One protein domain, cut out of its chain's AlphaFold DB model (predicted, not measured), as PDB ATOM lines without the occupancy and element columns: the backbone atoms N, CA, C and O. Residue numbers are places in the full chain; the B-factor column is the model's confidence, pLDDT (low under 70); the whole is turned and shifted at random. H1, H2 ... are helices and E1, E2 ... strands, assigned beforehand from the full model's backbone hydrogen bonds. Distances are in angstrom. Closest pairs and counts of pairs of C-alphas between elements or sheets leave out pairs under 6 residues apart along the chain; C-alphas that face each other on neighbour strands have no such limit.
ATOM      1  N   VAL A   4     -15.232 -20.355 -38.751       95.12
ATOM      2  CA  VAL A   4     -15.488 -21.791 -38.709       95.12
ATOM      3  C   VAL A   4     -16.895 -22.046 -39.219       95.12
ATOM      4  O   VAL A   4     -17.864 -21.453 -38.743       95.12
ATOM      5  N   VAL A   5     -17.000 -22.972 -40.165       96.44
ATOM      6  CA  VAL A   5     -18.269 -23.499 -40.661       96.44
ATOM      7  C   VAL A   5     -18.387 -24.947 -40.209       96.44
ATOM      8  O   VAL A   5     -17.491 -25.755 -40.441       96.44
ATOM      9  N   ALA A   6     -19.496 -25.279 -39.555       96.81
ATOM     10  CA  ALA A   6     -19.802 -26.640 -39.143       96.81
ATOM     11  C   ALA A   6     -20.831 -27.247 -40.100       96.81
ATOM     12  O   ALA A   6     -21.951 -26.744 -40.210       96.81
ATOM     13  N   LEU A   7     -20.458 -28.345 -40.755       96.19
ATOM     14  CA  LEU A   7     -21.320 -29.109 -41.652       96.19
ATOM     15  C   LEU A   7     -21.667 -30.472 -41.041       96.19
ATOM     16  O   LEU A   7     -20.879 -31.057 -40.295       96.19
ATOM     17  N   ARG A   8     -22.850 -30.996 -41.364       94.75
ATOM     18  CA  ARG A   8     -23.331 -32.312 -40.934       94.75
ATOM     19  C   ARG A   8     -23.767 -33.135 -42.145       94.75
ATOM     20  O   ARG A   8     -24.637 -32.682 -42.867       94.75
ATOM     21  N   PRO A   9     -23.265 -34.360 -42.343       93.50
ATOM     22  CA  PRO A   9     -23.796 -35.247 -43.378       93.50
ATOM     23  C   PRO A   9     -25.299 -35.507 -43.179       93.50
ATOM     24  O   PRO A   9     -25.707 -35.889 -42.075       93.50
ATOM     25  N   ARG A  10     -26.106 -35.318 -44.234       92.06
ATOM     26  CA  ARG A  10     -27.576 -35.494 -44.233       92.06
ATOM     27  C   ARG A  10     -27.985 -36.927 -43.907       92.06
ATOM     28  O   ARG A  10     -28.895 -37.175 -43.121       92.06
ATOM     29  N   ALA A  11     -27.296 -37.880 -44.520       83.31
ATOM     30  CA  ALA A  11     -27.529 -39.306 -44.370       83.31
ATOM     31  C   ALA A  11     -26.208 -40.068 -44.545       83.31
ATOM     32  O   ALA A  11     -25.199 -39.495 -44.952       83.31
ATOM     33  N   GLY A  12     -26.220 -41.361 -44.226       82.56
ATOM     34  CA  GLY A  12     -25.079 -42.251 -44.428       82.56
ATOM     35  C   GLY A  12     -24.694 -43.036 -43.180       82.56
ATOM     36  O   GLY A  12     -25.090 -42.723 -42.053       82.56
ATOM     37  N   ASP A  13     -23.906 -44.083 -43.397       90.75
ATOM     38  CA  ASP A  13     -23.377 -44.925 -42.333       90.75
ATOM     39  C   ASP A  13     -22.181 -44.231 -41.665       90.75
ATOM     40  O   ASP A  13     -21.052 -44.251 -42.159       90.75
ATOM     41  N   ARG A  14     -22.444 -43.598 -40.518       90.81
ATOM     42  CA  ARG A  14     -21.431 -42.870 -39.738       90.81
ATOM     43  C   ARG A  14     -20.283 -43.769 -39.286       90.81
ATOM     44  O   ARG A  14     -19.145 -43.308 -39.248       90.81
ATOM     45  N   ALA A  15     -20.568 -45.023 -38.938       94.31
ATOM     46  CA  ALA A  15     -19.544 -45.961 -38.493       94.31
ATOM     47  C   ALA A  15     -18.623 -46.327 -39.659       94.31
ATOM     48  O   ALA A  15     -17.401 -46.325 -39.508       94.31
ATOM     49  N   ARG A  16     -19.195 -46.549 -40.847       95.06
ATOM     50  CA  ARG A  16     -18.422 -46.795 -42.066       95.06
ATOM     51  C   ARG A  16     -17.603 -45.578 -42.490       95.06
ATOM     52  O   ARG A  16     -16.429 -45.740 -42.811       95.06
ATOM     53  N   ALA A  17     -18.176 -44.375 -42.449       95.38
ATOM     54  CA  ALA A  17     -17.447 -43.142 -42.747       95.38
ATOM     55  C   ALA A  17     -16.253 -42.944 -41.798       95.38
ATOM     56  O   ALA A  17     -15.137 -42.688 -42.249       95.38
ATOM     57  N   LEU A  18     -16.462 -43.150 -40.492       95.06
ATOM     58  CA  LEU A  18     -15.391 -43.116 -39.498       95.06
ATOM     59  C   LEU A  18     -14.334 -44.193 -39.765       95.06
ATOM     60  O   LEU A  18     -13.147 -43.895 -39.731       95.06
ATOM     61  N   SER A  19     -14.746 -45.426 -40.069       97.31
ATOM     62  CA  SER A  19     -13.822 -46.520 -40.384       97.31
ATOM     63  C   SER A  19     -12.953 -46.205 -41.605       97.31
ATOM     64  O   SER A  19     -11.751 -46.461 -41.554       97.31
ATOM     65  N   ARG A  20     -13.524 -45.605 -42.661       96.06
ATOM     66  CA  ARG A  20     -12.771 -45.148 -43.843       96.06
ATOM     67  C   ARG A  20     -11.731 -44.088 -43.478       96.06
ATOM     68  O   ARG A  20     -10.598 -44.193 -43.931       96.06
ATOM     69  N   GLY A  21     -12.092 -43.122 -42.633       95.38
ATOM     70  CA  GLY A  21     -11.165 -42.087 -42.165       95.38
ATOM     71  C   GLY A  21     -10.049 -42.643 -41.279       95.38
ATOM     72  O   GLY A  21      -8.879 -42.351 -41.491       95.38
ATOM     73  N   MET A  22     -10.398 -43.515 -40.333       97.31
ATOM     74  CA  MET A  22      -9.434 -44.166 -39.438       97.31
ATOM     75  C   MET A  22      -8.441 -45.059 -40.188       97.31
ATOM     76  O   MET A  22      -7.300 -45.195 -39.756       97.31
ATOM     77  N   ALA A  23      -8.846 -45.640 -41.321       97.06
ATOM     78  CA  ALA A  23      -7.954 -46.419 -42.177       97.06
ATOM     79  C   ALA A  23      -6.828 -45.579 -42.816       97.06
ATOM     80  O   ALA A  23      -5.846 -46.160 -43.262       97.06
ATOM     81  N   GLN A  24      -6.950 -44.245 -42.833       96.25
ATOM     82  CA  GLN A  24      -5.930 -43.323 -43.352       96.25
ATOM     83  C   GLN A  24      -4.970 -42.806 -42.270       96.25
ATOM     84  O   GLN A  24      -4.131 -41.946 -42.532       96.25
ATOM     85  N   MET A  25      -5.091 -43.279 -41.025       96.44
ATOM     86  CA  MET A  25      -4.154 -42.871 -39.980       96.44
ATOM     87  C   MET A  25      -2.729 -43.309 -40.331       96.44
ATOM     88  O   MET A  25      -2.467 -44.489 -40.545       96.44
ATOM     89  N   GLY A  26      -1.805 -42.350 -40.317       96.31
ATOM     90  CA  GLY A  26      -0.403 -42.570 -40.671       96.31
ATOM     91  C   GLY A  26      -0.072 -42.282 -42.135       96.31
ATOM     92  O   GLY A  26       1.112 -42.247 -42.463       96.31
ATOM     93  N   THR A  27      -1.068 -42.024 -42.993       97.12
ATOM     94  CA  THR A  27      -0.820 -41.520 -44.349       97.12
ATOM     95  C   THR A  27      -0.120 -40.153 -44.274       97.12
ATOM     96  O   THR A  27      -0.544 -39.309 -43.474       97.12
ATOM     97  N   PRO A  28       0.962 -39.920 -45.043       98.06
ATOM     98  CA  PRO A  28       1.649 -38.631 -45.071       98.06
ATOM     99  C   PRO A  28       0.737 -37.487 -45.514       98.06
ATOM    100  O   PRO A  28      -0.222 -37.686 -46.258       98.06
ATOM    101  N   PHE A  29       1.059 -36.276 -45.059       97.94
ATOM    102  CA  PHE A  29       0.341 -35.081 -45.478       97.94
ATOM    103  C   PHE A  29       0.827 -34.604 -46.848       97.94
ATOM    104  O   PHE A  29       2.020 -34.352 -47.020       97.94
ATOM    105  N   ASP A  30      -0.109 -34.408 -47.769       97.69
ATOM    106  CA  ASP A  30       0.172 -33.884 -49.100       97.69
ATOM    107  C   ASP A  30       0.353 -32.356 -49.071       97.69
ATOM    108  O   ASP A  30      -0.595 -31.578 -48.935       97.69
ATOM    109  N   MET A  31       1.598 -31.913 -49.243       96.56
ATOM    110  CA  MET A  31       1.959 -30.490 -49.303       96.56
ATOM    111  C   MET A  31       1.675 -29.844 -50.668       96.56
ATOM    112  O   MET A  31       1.761 -28.619 -50.807       96.56
ATOM    113  N   ARG A  32       1.398 -30.648 -51.697       95.44
ATOM    114  CA  ARG A  32       1.099 -30.202 -53.060       95.44
ATOM    115  C   ARG A  32      -0.395 -30.025 -53.283       95.44
ATOM    116  O   ARG A  32      -0.736 -29.308 -54.223       95.44
ATOM    117  N   PHE A  33      -1.247 -30.592 -52.432       95.81
ATOM    118  CA  PHE A  33      -2.706 -30.578 -52.571       95.81
ATOM    119  C   PHE A  33      -3.167 -31.158 -53.919       95.81
ATOM    120  O   PHE A  33      -4.004 -30.564 -54.607       95.81
ATOM    121  N   ASP A  34      -2.546 -32.261 -54.323       96.31
ATOM    122  CA  ASP A  34      -2.758 -33.019 -55.545       96.31
ATOM    123  C   ASP A  34      -3.622 -34.258 -55.279       96.31
ATOM    124  O   ASP A  34      -3.132 -35.342 -54.980       96.31
ATOM    125  N   ALA A  35      -4.929 -34.112 -55.490       94.81
ATOM    126  CA  ALA A  35      -5.913 -35.177 -55.317       94.81
ATOM    127  C   ALA A  35      -5.827 -36.312 -56.368       94.81
ATOM    128  O   ALA A  35      -6.717 -37.174 -56.458       94.81
ATOM    129  N   GLY A  36      -4.801 -36.274 -57.225       92.19
ATOM    130  CA  GLY A  36      -4.437 -37.338 -58.152       92.19
ATOM    131  C   GLY A  36      -3.417 -38.334 -57.592       92.19
ATOM    132  O   GLY A  36      -3.297 -39.421 -58.162       92.19
ATOM    133  N   ASP A  37      -2.707 -38.007 -56.506       91.88
ATOM    134  CA  ASP A  37      -1.699 -38.878 -55.889       91.88
ATOM    135  C   ASP A  37      -2.244 -39.544 -54.612       91.88
ATOM    136  O   ASP A  37      -2.370 -38.894 -53.583       91.88
ATOM    137  N   PRO A  38      -2.544 -40.855 -54.626       86.50
ATOM    138  CA  PRO A  38      -3.110 -41.538 -53.465       86.50
ATOM    139  C   PRO A  38      -2.076 -41.885 -52.376       86.50
ATOM    140  O   PRO A  38      -2.434 -42.562 -51.410       86.50
ATOM    141  N   SER A  39      -0.793 -41.539 -52.548       93.94
ATOM    142  CA  SER A  39       0.269 -41.870 -51.584       93.94
ATOM    143  C   SER A  39       0.379 -40.888 -50.414       93.94
ATOM    144  O   SER A  39       0.911 -41.249 -49.359       93.94
ATOM    145  N   GLU A  40      -0.172 -39.688 -50.571       97.06
ATOM    146  CA  GLU A  40      -0.258 -38.631 -49.566       97.06
ATOM    147  C   GLU A  40      -1.712 -38.127 -49.511       97.06
ATOM    148  O   GLU A  40      -2.492 -38.396 -50.419       97.06
ATOM    149  N   LEU A  41      -2.119 -37.453 -48.431       97.25
ATOM    150  CA  LEU A  41      -3.475 -36.903 -48.310       97.25
ATOM    151  C   LEU A  41      -3.472 -35.509 -47.700       97.25
ATOM    152  O   LEU A  41      -2.755 -35.236 -46.734       97.25
ATOM    153  N   PHE A  42      -4.377 -34.655 -48.169       96.81
ATOM    154  CA  PHE A  42      -4.754 -33.436 -47.454       96.81
ATOM    155  C   PHE A  42      -6.184 -33.512 -46.902       96.81
ATOM    156  O   PHE A  42      -6.943 -34.458 -47.123       96.81
ATOM    157  N   CYS A  43      -6.564 -32.508 -46.111       95.12
ATOM    158  CA  CYS A  43      -7.792 -32.549 -45.317       95.12
ATOM    159  C   CYS A  43      -9.069 -32.761 -46.148       95.12
ATOM    160  O   CYS A  43      -9.946 -33.506 -45.714       95.12
ATOM    161  N   ALA A  44      -9.185 -32.150 -47.329       96.31
ATOM    162  CA  ALA A  44     -10.384 -32.277 -48.154       96.31
ATOM    163  C   ALA A  44     -10.500 -33.659 -48.821       96.31
ATOM    164  O   ALA A  44     -11.606 -34.187 -48.940       96.31
ATOM    165  N   GLU A  45      -9.384 -34.296 -49.180       96.31
ATOM    166  CA  GLU A  45      -9.398 -35.680 -49.665       96.31
ATOM    167  C   GLU A  45      -9.805 -36.666 -48.585       96.31
ATOM    168  O   GLU A  45     -10.572 -37.588 -48.854       96.31
ATOM    169  N   LEU A  46      -9.364 -36.454 -47.343       95.88
ATOM    170  CA  LEU A  46      -9.815 -37.287 -46.235       95.88
ATOM    171  C   LEU A  46     -11.345 -37.228 -46.093       95.88
ATOM    172  O   LEU A  46     -11.980 -38.262 -45.889       95.88
ATOM    173  N   ILE A  47     -11.955 -36.049 -46.273       95.44
ATOM    174  CA  ILE A  47     -13.419 -35.903 -46.305       95.44
ATOM    175  C   ILE A  47     -14.008 -36.678 -47.493       95.44
ATOM    176  O   ILE A  47     -14.978 -37.411 -47.298       95.44
ATOM    177  N   ALA A  48     -13.415 -36.579 -48.689       95.12
ATOM    178  CA  ALA A  48     -13.856 -37.330 -49.870       95.12
ATOM    179  C   ALA A  48     -13.814 -38.852 -49.642       95.12
ATOM    180  O   ALA A  48     -14.747 -39.559 -50.009       95.12
ATOM    181  N   LEU A  49     -12.774 -39.365 -48.980       95.06
ATOM    182  CA  LEU A  49     -12.642 -40.785 -48.646       95.06
ATOM    183  C   LEU A  49     -13.648 -41.221 -47.575       95.06
ATOM    184  O   LEU A  49     -14.253 -42.293 -47.670       95.06
ATOM    185  N   MET A  50     -13.853 -40.398 -46.542       95.31
ATOM    186  CA  MET A  50     -14.822 -40.676 -45.480       95.31
ATOM    187  C   MET A  50     -16.257 -40.689 -46.013       95.31
ATOM    188  O   MET A  50     -17.034 -41.580 -45.657       95.31
ATOM    189  N   PHE A  51     -16.588 -39.752 -46.899       94.62
ATOM    190  CA  PHE A  51     -17.909 -39.555 -47.492       94.62
ATOM    191  C   PHE A  51     -17.860 -39.778 -49.006       94.62
ATOM    192  O   PHE A  51     -18.204 -38.889 -49.777       94.62
ATOM    193  N   ALA A  52     -17.440 -40.973 -49.431       90.94
ATOM    194  CA  ALA A  52     -17.284 -41.325 -50.846       90.94
ATOM    195  C   ALA A  52     -18.549 -41.064 -51.685       90.94
ATOM    196  O   ALA A  52     -18.464 -40.705 -52.852       90.94
ATOM    197  N   GLU A  53     -19.722 -41.200 -51.069       89.25
ATOM    198  CA  GLU A  53     -21.023 -40.983 -51.700       89.25
ATOM    199  C   GLU A  53     -21.366 -39.492 -51.902       89.25
ATOM    200  O   GLU A  53     -22.373 -39.179 -52.527       89.25
ATOM    201  N   ALA A  54     -20.567 -38.570 -51.353       91.81
ATOM    202  CA  ALA A  54     -20.753 -37.131 -51.516       91.81
ATOM    203  C   ALA A  54     -20.173 -36.580 -52.823       91.81
ATOM    204  O   ALA A  54     -20.441 -35.423 -53.117       91.81
ATOM    205  N   GLU A  55     -19.382 -37.372 -53.561       91.12
ATOM    206  CA  GLU A  55     -18.808 -37.003 -54.866       91.12
ATOM    207  C   GLU A  55     -18.230 -35.574 -54.877       91.12
ATOM    208  O   GLU A  55     -18.631 -34.719 -55.667       91.12
ATOM    209  N   LEU A  56     -17.307 -35.291 -53.945       94.12
ATOM    210  CA  LEU A  56     -16.763 -33.940 -53.781       94.12
ATOM    211  C   LEU A  56     -16.141 -33.417 -55.089       94.12
ATOM    212  O   LEU A  56     -15.426 -34.164 -55.767       94.12
ATOM    213  N   PRO A  57     -16.353 -32.131 -55.423       91.88
ATOM    214  CA  PRO A  57     -15.871 -31.563 -56.671       91.88
ATOM    215  C   PRO A  57     -14.343 -31.541 -56.703       91.88
ATOM    216  O   PRO A  57     -13.691 -31.002 -55.805       91.88
ATOM    217  N   ARG A  58     -13.778 -32.097 -57.776       94.19
ATOM    218  CA  ARG A  58     -12.358 -31.966 -58.107       94.19
ATOM    219  C   ARG A  58     -12.170 -30.759 -59.015       94.19
ATOM    220  O   ARG A  58     -12.831 -30.629 -60.041       94.19
ATOM    221  N   THR A  59     -11.279 -29.865 -58.620       94.06
ATOM    222  CA  THR A  59     -10.943 -28.651 -59.352       94.06
ATOM    223  C   THR A  59      -9.592 -28.843 -60.036       94.06
ATOM    224  O   THR A  59      -8.585 -29.021 -59.344       94.06
ATOM    225  N   PRO A  60      -9.525 -28.789 -61.375       94.06
ATOM    226  CA  PRO A  60      -8.252 -28.807 -62.073       94.06
ATOM    227  C   PRO A  60      -7.532 -27.473 -61.860       94.06
ATOM    228  O   PRO A  60      -8.099 -26.399 -62.060       94.06
ATOM    229  N   VAL A  61      -6.257 -27.534 -61.489       91.56
ATOM    230  CA  VAL A  61      -5.355 -26.377 -61.449       91.56
ATOM    231  C   VAL A  61      -4.083 -26.724 -62.230       91.56
ATOM    232  O   VAL A  61      -3.828 -27.900 -62.493       91.56
ATOM    233  N   PRO A  62      -3.264 -25.751 -62.661       93.00
ATOM    234  CA  PRO A  62      -2.077 -26.062 -63.453       93.00
ATOM    235  C   PRO A  62      -1.174 -27.112 -62.782       93.00
ATOM    236  O   PRO A  62      -0.554 -26.850 -61.752       93.00
ATOM    237  N   GLY A  63      -1.103 -28.300 -63.390       92.75
ATOM    238  CA  GLY A  63      -0.233 -29.400 -62.971       92.75
ATOM    239  C   GLY A  63      -0.785 -30.360 -61.910       92.75
ATOM    240  O   GLY A  63      -0.012 -31.214 -61.489       92.75
ATOM    241  N   ARG A  64      -2.051 -30.239 -61.476       94.25
ATOM    242  CA  ARG A  64      -2.700 -31.181 -60.535       94.25
ATOM    243  C   ARG A  64      -4.228 -31.049 -60.515       94.25
ATOM    244  O   ARG A  64      -4.775 -30.048 -60.978       94.25
ATOM    245  N   GLU A  65      -4.913 -32.005 -59.903       95.69
ATOM    246  CA  GLU A  65      -6.304 -31.826 -59.463       95.69
ATOM    247  C   GLU A  65      -6.339 -31.567 -57.957       95.69
ATOM    248  O   GLU A  65      -5.490 -32.058 -57.228       95.69
ATOM    249  N   THR A  66      -7.291 -30.786 -57.459       96.56
ATOM    250  CA  THR A  66      -7.417 -30.514 -56.018       96.56
ATOM    251  C   THR A  66      -8.879 -30.492 -55.583       96.56
ATOM    252  O   THR A  66      -9.773 -30.559 -56.419       96.56
ATOM    253  N   ILE A  67      -9.143 -30.395 -54.282       96.25
ATOM    254  CA  ILE A  67     -10.494 -30.236 -53.731       96.25
ATOM    255  C   ILE A  67     -10.496 -28.962 -52.893       96.25
ATOM    256  O   ILE A  67      -9.814 -28.876 -51.871       96.25
ATOM    257  N   LEU A  68     -11.261 -27.961 -53.326       93.56
ATOM    258  CA  LEU A  68     -11.387 -26.697 -52.606       93.56
ATOM    259  C   LEU A  68     -12.376 -26.850 -51.445       93.56
ATOM    260  O   LEU A  68     -13.527 -27.233 -51.646       93.56
ATOM    261  N   ILE A  69     -11.947 -26.512 -50.228       91.88
ATOM    262  CA  ILE A  69     -12.794 -26.613 -49.027       91.88
ATOM    263  C   ILE A  69     -14.003 -25.676 -49.141       91.88
ATOM    264  O   ILE A  69     -15.121 -26.065 -48.805       91.88
ATOM    265  N   ASP A  70     -13.807 -24.476 -49.685       91.25
ATOM    266  CA  ASP A  70     -14.870 -23.502 -49.937       91.25
ATOM    267  C   ASP A  70     -15.951 -24.055 -50.879       91.25
ATOM    268  O   ASP A  70     -17.136 -23.800 -50.664       91.25
ATOM    269  N   ALA A  71     -15.579 -24.896 -51.854       92.62
ATOM    270  CA  ALA A  71     -16.535 -25.557 -52.744       92.62
ATOM    271  C   ALA A  71     -17.406 -26.588 -52.004       92.62
ATOM    272  O   ALA A  71     -18.580 -26.751 -52.332       92.62
ATOM    273  N   ILE A  72     -16.876 -27.237 -50.958       94.75
ATOM    274  CA  ILE A  72     -17.663 -28.130 -50.090       94.75
ATOM    275  C   ILE A  72     -18.725 -27.323 -49.332       94.75
ATOM    276  O   ILE A  72     -19.882 -27.732 -49.238       94.75
ATOM    277  N   VAL A  73     -18.345 -26.153 -48.809       95.06
ATOM    278  CA  VAL A  73     -19.264 -25.272 -48.079       95.06
ATOM    279  C   VAL A  73     -20.314 -24.672 -49.015       95.06
ATOM    280  O   VAL A  73     -21.497 -24.666 -48.676       95.06
ATOM    281  N   ALA A  74     -19.912 -24.225 -50.206       93.75
ATOM    282  CA  ALA A  74     -20.827 -23.736 -51.231       93.75
ATOM    283  C   ALA A  74     -21.837 -24.819 -51.643       93.75
ATOM    284  O   ALA A  74     -23.040 -24.566 -51.604       93.75
ATOM    285  N   GLY A  75     -21.373 -26.043 -51.918       94.19
ATOM    286  CA  GLY A  75     -22.240 -27.171 -52.264       94.19
ATOM    287  C   GLY A  75     -23.204 -27.575 -51.141       94.19
ATOM    288  O   GLY A  75     -24.323 -28.010 -51.408       94.19
ATOM    289  N   ALA A  76     -22.818 -27.399 -49.873       95.44
ATOM    290  CA  ALA A  76     -23.728 -27.581 -48.741       95.44
ATOM    291  C   ALA A  76     -24.826 -26.499 -48.701       95.44
ATOM    292  O   ALA A  76     -25.985 -26.803 -48.427       95.44
ATOM    293  N   LEU A  77     -24.490 -25.239 -49.010       94.56
ATOM    294  CA  LEU A  77     -25.464 -24.140 -49.068       94.56
ATOM    295  C   LEU A  77     -26.465 -24.283 -50.216       94.56
ATOM    296  O   LEU A  77     -27.637 -23.945 -50.046       94.56
ATOM    297  N   THR A  78     -26.014 -24.760 -51.375       93.19
ATOM    298  CA  THR A  78     -26.865 -24.980 -52.556       93.19
ATOM    299  C   THR A  78     -27.597 -26.319 -52.520       93.19
ATOM    300  O   THR A  78     -28.476 -26.551 -53.341       93.19
ATOM    301  N   SER A  79     -27.310 -27.170 -51.526       93.19
ATOM    302  CA  SER A  79     -27.816 -28.546 -51.401       93.19
ATOM    303  C   SER A  79     -27.343 -29.516 -52.492       93.19
ATOM    304  O   SER A  79     -27.871 -30.632 -52.567       93.19
ATOM    305  N   ASP A  80     -26.332 -29.133 -53.277       94.69
ATOM    306  CA  ASP A  80     -25.687 -29.989 -54.282       94.69
ATOM    307  C   ASP A  80     -24.856 -31.099 -53.628       94.69
ATOM    308  O   ASP A  80     -24.742 -32.197 -54.165       94.69
ATOM    309  N   LEU A  81     -24.327 -30.843 -52.427       95.44
ATOM    310  CA  LEU A  81     -23.626 -31.839 -51.621       95.44
ATOM    311  C   LEU A  81     -24.501 -32.337 -50.459       95.44
ATOM    312  O   LEU A  81     -25.367 -31.613 -49.952       95.44
ATOM    313  N   PRO A  82     -24.309 -33.581 -49.978       95.44
ATOM    314  CA  PRO A  82     -25.152 -34.190 -48.949       95.44
ATOM    315  C   PRO A  82     -24.797 -33.728 -47.525       95.44
ATOM    316  O   PRO A  82     -24.771 -34.539 -46.598       95.44
ATOM    317  N   PHE A  83     -24.565 -32.431 -47.323       95.88
ATOM    318  CA  PHE A  83     -24.260 -31.848 -46.016       95.88
ATOM    319  C   PHE A  83     -25.239 -30.726 -45.655       95.88
ATOM    320  O   PHE A  83     -25.513 -29.852 -46.467       95.88
ATOM    321  N   ASP A  84     -25.725 -30.737 -44.418       96.25
ATOM    322  CA  ASP A  84     -26.472 -29.653 -43.795       96.25
ATOM    323  C   ASP A  84     -25.517 -28.669 -43.114       96.25
ATOM    324  O   ASP A  84     -24.579 -29.069 -42.415       96.25
ATOM    325  N   LEU A  85     -25.798 -27.375 -43.238       96.44
ATOM    326  CA  LEU A  85     -25.127 -26.347 -42.450       96.44
ATOM    327  C   LEU A  85     -25.651 -26.356 -41.008       96.44
ATOM    328  O   LEU A  85     -26.829 -26.110 -40.757       96.44
ATOM    329  N   VAL A  86     -24.758 -26.601 -40.049       96.88
ATOM    330  CA  VAL A  86     -25.070 -26.575 -38.611       96.88
ATOM    331  C   VAL A  86     -24.851 -25.187 -38.023       96.88
ATOM    332  O   VAL A  86     -25.629 -24.745 -37.181       96.88
ATOM    333  N   GLY A  87     -23.792 -24.494 -38.442       96.50
ATOM    334  CA  GLY A  87     -23.482 -23.172 -37.918       96.50
ATOM    335  C   GLY A  87     -22.299 -22.509 -38.603       96.50
ATOM    336  O   GLY A  87     -21.455 -23.174 -39.204       96.50
ATOM    337  N   TYR A  88     -22.256 -21.189 -38.475       97.31
ATOM    338  CA  TYR A  88     -21.180 -20.338 -38.952       97.31
ATOM    339  C   TYR A  88     -20.767 -19.395 -37.822       97.31
ATOM    340  O   TYR A  88     -21.614 -18.716 -37.239       97.31
ATOM    341  N   VAL A  89     -19.483 -19.395 -37.474       96.94
ATOM    342  CA  VAL A  89     -18.912 -18.536 -36.433       96.94
ATOM    343  C   VAL A  89     -17.745 -17.773 -37.027       96.94
ATOM    344  O   VAL A  89     -16.860 -18.381 -37.618       96.94
ATOM    345  N   GLU A  90     -17.713 -16.461 -36.835       95.31
ATOM    346  CA  GLU A  90     -16.604 -15.611 -37.270       95.31
ATOM    347  C   GLU A  90     -15.997 -14.852 -36.091       95.31
ATOM    348  O   GLU A  90     -16.691 -14.502 -35.128       95.31
ATOM    349  N   ALA A  91     -14.700 -14.574 -36.180       95.12
ATOM    350  CA  ALA A  91     -14.023 -13.672 -35.263       95.12
ATOM    351  C   ALA A  91     -14.489 -12.223 -35.483       95.12
ATOM    352  O   ALA A  91     -14.652 -11.766 -36.614       95.12
ATOM    353  N   THR A  92     -14.662 -11.463 -34.405       92.25
ATOM    354  CA  THR A  92     -15.000 -10.037 -34.472       92.25
ATOM    355  C   THR A  92     -13.758  -9.170 -34.260       92.25
ATOM    356  O   THR A  92     -12.840  -9.567 -33.529       92.25
ATOM    357  N   PRO A  93     -13.726  -7.940 -34.807       88.38
ATOM    358  CA  PRO A  93     -12.729  -6.950 -34.409       88.38
ATOM    359  C   PRO A  93     -12.721  -6.796 -32.880       88.38
ATOM    360  O   PRO A  93     -13.778  -6.634 -32.270       88.38
ATOM    361  N   GLY A  94     -11.547  -6.904 -32.253       87.88
ATOM    362  CA  GLY A  94     -11.402  -6.874 -30.789       87.88
ATOM    363  C   GLY A  94     -11.267  -8.242 -30.103       87.88
ATOM    364  O   GLY A  94     -11.234  -8.288 -28.879       87.88
ATOM    365  N   GLY A  95     -11.155  -9.339 -30.862       89.19
ATOM    366  CA  GLY A  95     -10.808 -10.664 -30.320       89.19
ATOM    367  C   GLY A  95     -11.989 -11.488 -29.797       89.19
ATOM    368  O   GLY A  95     -11.777 -12.491 -29.120       89.19
ATOM    369  N   GLY A  96     -13.224 -11.073 -30.092       94.31
ATOM    370  CA  GLY A  96     -14.435 -11.852 -29.828       94.31
ATOM    371  C   GLY A  96     -14.804 -12.783 -30.986       94.31
ATOM    372  O   GLY A  96     -14.105 -12.854 -31.995       94.31
ATOM    373  N   ALA A  97     -15.938 -13.469 -30.854       95.44
ATOM    374  CA  ALA A  97     -16.548 -14.244 -31.931       95.44
ATOM    375  C   ALA A  97     -18.070 -14.073 -31.916       95.44
ATOM    376  O   ALA A  97     -18.664 -13.854 -30.856       95.44
ATOM    377  N   ARG A  98     -18.711 -14.195 -33.081       95.62
ATOM    378  CA  ARG A  98     -20.174 -14.189 -33.208       95.62
ATOM    379  C   ARG A  98     -20.662 -15.378 -34.019       95.62
ATOM    380  O   ARG A  98     -20.019 -15.778 -34.984       95.62
ATOM    381  N   VAL A  99     -21.836 -15.894 -33.657       96.75
ATOM    382  CA  VAL A  99     -22.600 -16.783 -34.537       96.75
ATOM    383  C   VAL A  99     -23.219 -15.917 -35.632       96.75
ATOM    384  O   VAL A  99     -23.962 -14.978 -35.344       96.75
ATOM    385  N   ALA A 100     -22.870 -16.207 -36.875       95.19
ATOM    386  CA  ALA A 100     -23.302 -15.483 -38.056       95.19
ATOM    387  C   ALA A 100     -24.398 -16.255 -38.803       95.19
ATOM    388  O   ALA A 100     -24.608 -17.454 -38.598       95.19
ATOM    389  N   SER A 101     -25.158 -15.543 -39.634       96.00
ATOM    390  CA  SER A 101     -26.287 -16.135 -40.348       96.00
ATOM    391  C   SER A 101     -25.837 -16.912 -41.590       96.00
ATOM    392  O   SER A 101     -24.758 -16.684 -42.133       96.00
ATOM    393  N   VAL A 102     -26.705 -17.783 -42.113       95.31
ATOM    394  CA  VAL A 102     -26.491 -18.443 -43.417       95.31
ATOM    395  C   VAL A 102     -26.318 -17.416 -44.541       95.31
ATOM    396  O   VAL A 102     -25.541 -17.619 -45.471       95.31
ATOM    397  N   ARG A 103     -27.028 -16.284 -44.447       95.50
ATOM    398  CA  ARG A 103     -26.915 -15.188 -45.413       95.50
ATOM    399  C   ARG A 103     -25.550 -14.508 -45.336       95.50
ATOM    400  O   ARG A 103     -25.029 -14.153 -46.390       95.50
ATOM    401  N   ASP A 104     -24.999 -14.352 -44.132       95.00
ATOM    402  CA  ASP A 104     -23.651 -13.809 -43.923       95.00
ATOM    403  C   ASP A 104     -22.629 -14.746 -44.575       95.00
ATOM    404  O   ASP A 104     -21.883 -14.312 -45.444       95.00
ATOM    405  N   LEU A 105     -22.710 -16.053 -44.292       94.94
ATOM    406  CA  LEU A 105     -21.831 -17.054 -44.905       94.94
ATOM    407  C   LEU A 105     -21.893 -17.028 -46.440       94.94
ATOM    408  O   LEU A 105     -20.865 -17.012 -47.110       94.94
ATOM    409  N   ALA A 106     -23.098 -16.999 -47.015       94.00
ATOM    410  CA  ALA A 106     -23.266 -16.927 -48.464       94.00
ATOM    411  C   ALA A 106     -22.708 -15.621 -49.057       94.00
ATOM    412  O   ALA A 106     -22.294 -15.582 -50.216       94.00
ATOM    413  N   TRP A 107     -22.744 -14.523 -48.299       93.19
ATOM    414  CA  TRP A 107     -22.135 -13.261 -48.703       93.19
ATOM    415  C   TRP A 107     -20.609 -13.329 -48.659       93.19
ATOM    416  O   TRP A 107     -19.966 -12.910 -49.621       93.19
ATOM    417  N   ASP A 108     -20.045 -13.913 -47.606       91.88
ATOM    418  CA  ASP A 108     -18.600 -14.069 -47.457       91.88
ATOM    419  C   ASP A 108     -18.015 -15.009 -48.507       91.88
ATOM    420  O   ASP A 108     -16.994 -14.673 -49.107       91.88
ATOM    421  N   LEU A 109     -18.689 -16.120 -48.815       91.19
ATOM    422  CA  LEU A 109     -18.288 -16.989 -49.922       91.19
ATOM    423  C   LEU A 109     -18.246 -16.218 -51.241       91.19
ATOM    424  O   LEU A 109     -17.189 -16.158 -51.850       91.19
ATOM    425  N   ARG A 110     -19.326 -15.529 -51.641       90.56
ATOM    426  CA  ARG A 110     -19.344 -14.748 -52.898       90.56
ATOM    427  C   ARG A 110     -18.280 -13.656 -52.958       90.56
ATOM    428  O   ARG A 110     -17.785 -13.329 -54.031       90.56
ATOM    429  N   ARG A 111     -17.965 -13.033 -51.821       89.50
ATOM    430  CA  ARG A 111     -16.960 -11.967 -51.762       89.50
ATOM    431  C   ARG A 111     -15.548 -12.500 -52.000       89.50
ATOM    432  O   ARG A 111     -14.737 -11.783 -52.581       89.50
ATOM    433  N   ASN A 112     -15.251 -13.703 -51.515       83.94
ATOM    434  CA  ASN A 112     -13.921 -14.307 -51.615       83.94
ATOM    435  C   ASN A 112     -13.792 -15.254 -52.827       83.94
ATOM    436  O   ASN A 112     -12.691 -15.432 -53.336       83.94
ATOM    437  N   TRP A 113     -14.916 -15.785 -53.314       77.50
ATOM    438  CA  TRP A 113     -15.085 -16.666 -54.473       77.50
ATOM    439  C   TRP A 113     -16.283 -16.187 -55.319       77.50
ATOM    440  O   TRP A 113     -17.415 -16.615 -55.096       77.50
TER     441      TRP A 113
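AT A GLANCE: This is residues 4 to 113 of the 115 residues of an uncharacterized protein of Roseovarius sp. JS7-11 (UniProt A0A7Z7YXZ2). Two lobes stand side by side: in one, a three-stranded sheet, E1, E4 and E5, has H3 packed over it and H4 beside H3; in the other, H1 and H2 pack together, with the small hairpin E2 and E3 and the long stretch of residues 23 to 42. The printed part has 110 residues, in the order E1 H1 H2 E2 E3 H3 E4 E5 H4, a mixed class of helices and strands. The larger sheet runs E1 E4 E5, antiparallel. The whole is only just compact, close to loose, with a radius of gyration of the C-alphas of 15.3 A and spans of 41 by 35 by 28 A.

IN THESE COORDINATES: Find C-alpha 4 at (-15.488, -21.791, -38.709), where E1, residues 4 to 9, begins. Next come H1, residues 14 to 22, and H2, residues 43 to 50. E2, residues 59 to 61, and E3, residues 64 to 66, precede H3, residues 69 to 78, 14.6 A long. E4, residues 83 to 92, spans 26.4 A and bends by 50 degrees at residue 86. After E5, residues 96 to 100, H4, residues 102 to 112, runs 15.6 A to C-alpha 112 at (-13.921, -14.307, -51.615).

HOW THE PARTS SIT: Look at N 6 and O 87, 2.9 A apart, for E1 and E4, and at N 92 and O 96, 2.8 A, for the hairpin E4 and E5. H3 is on this sheet at a height of 8.4 A, over E4 and, only just, E1, with 3 C-alphas. H4 only grazes it with residues 102 to 105, and touches H3, C-alphas 74 and 109 being closest at 7.3 A. H1 and H2 touch at a steep tilt of 51 degrees, opposite ways; their closest C-alphas are those of Ala 17 and Met 50, 4.5 A. H2 and H3 are close but not clearly touching, with C-alphas 44 and 69 closest at 6.2 A. In the hairpin E2 and E3, N 59 and O 66 are 2.8 A apart. In H1, H2, H3 and H4 every O i to N i+4 pair is within hydrogen-bond range.

THE WHOLE: The C-alphas farthest apart, those of Ser 39 and Gly 94, are 42.3 A apart. The printed part has no cut, the link from H1 to H2 is long, and no printed residue is under 70 in pLDDT.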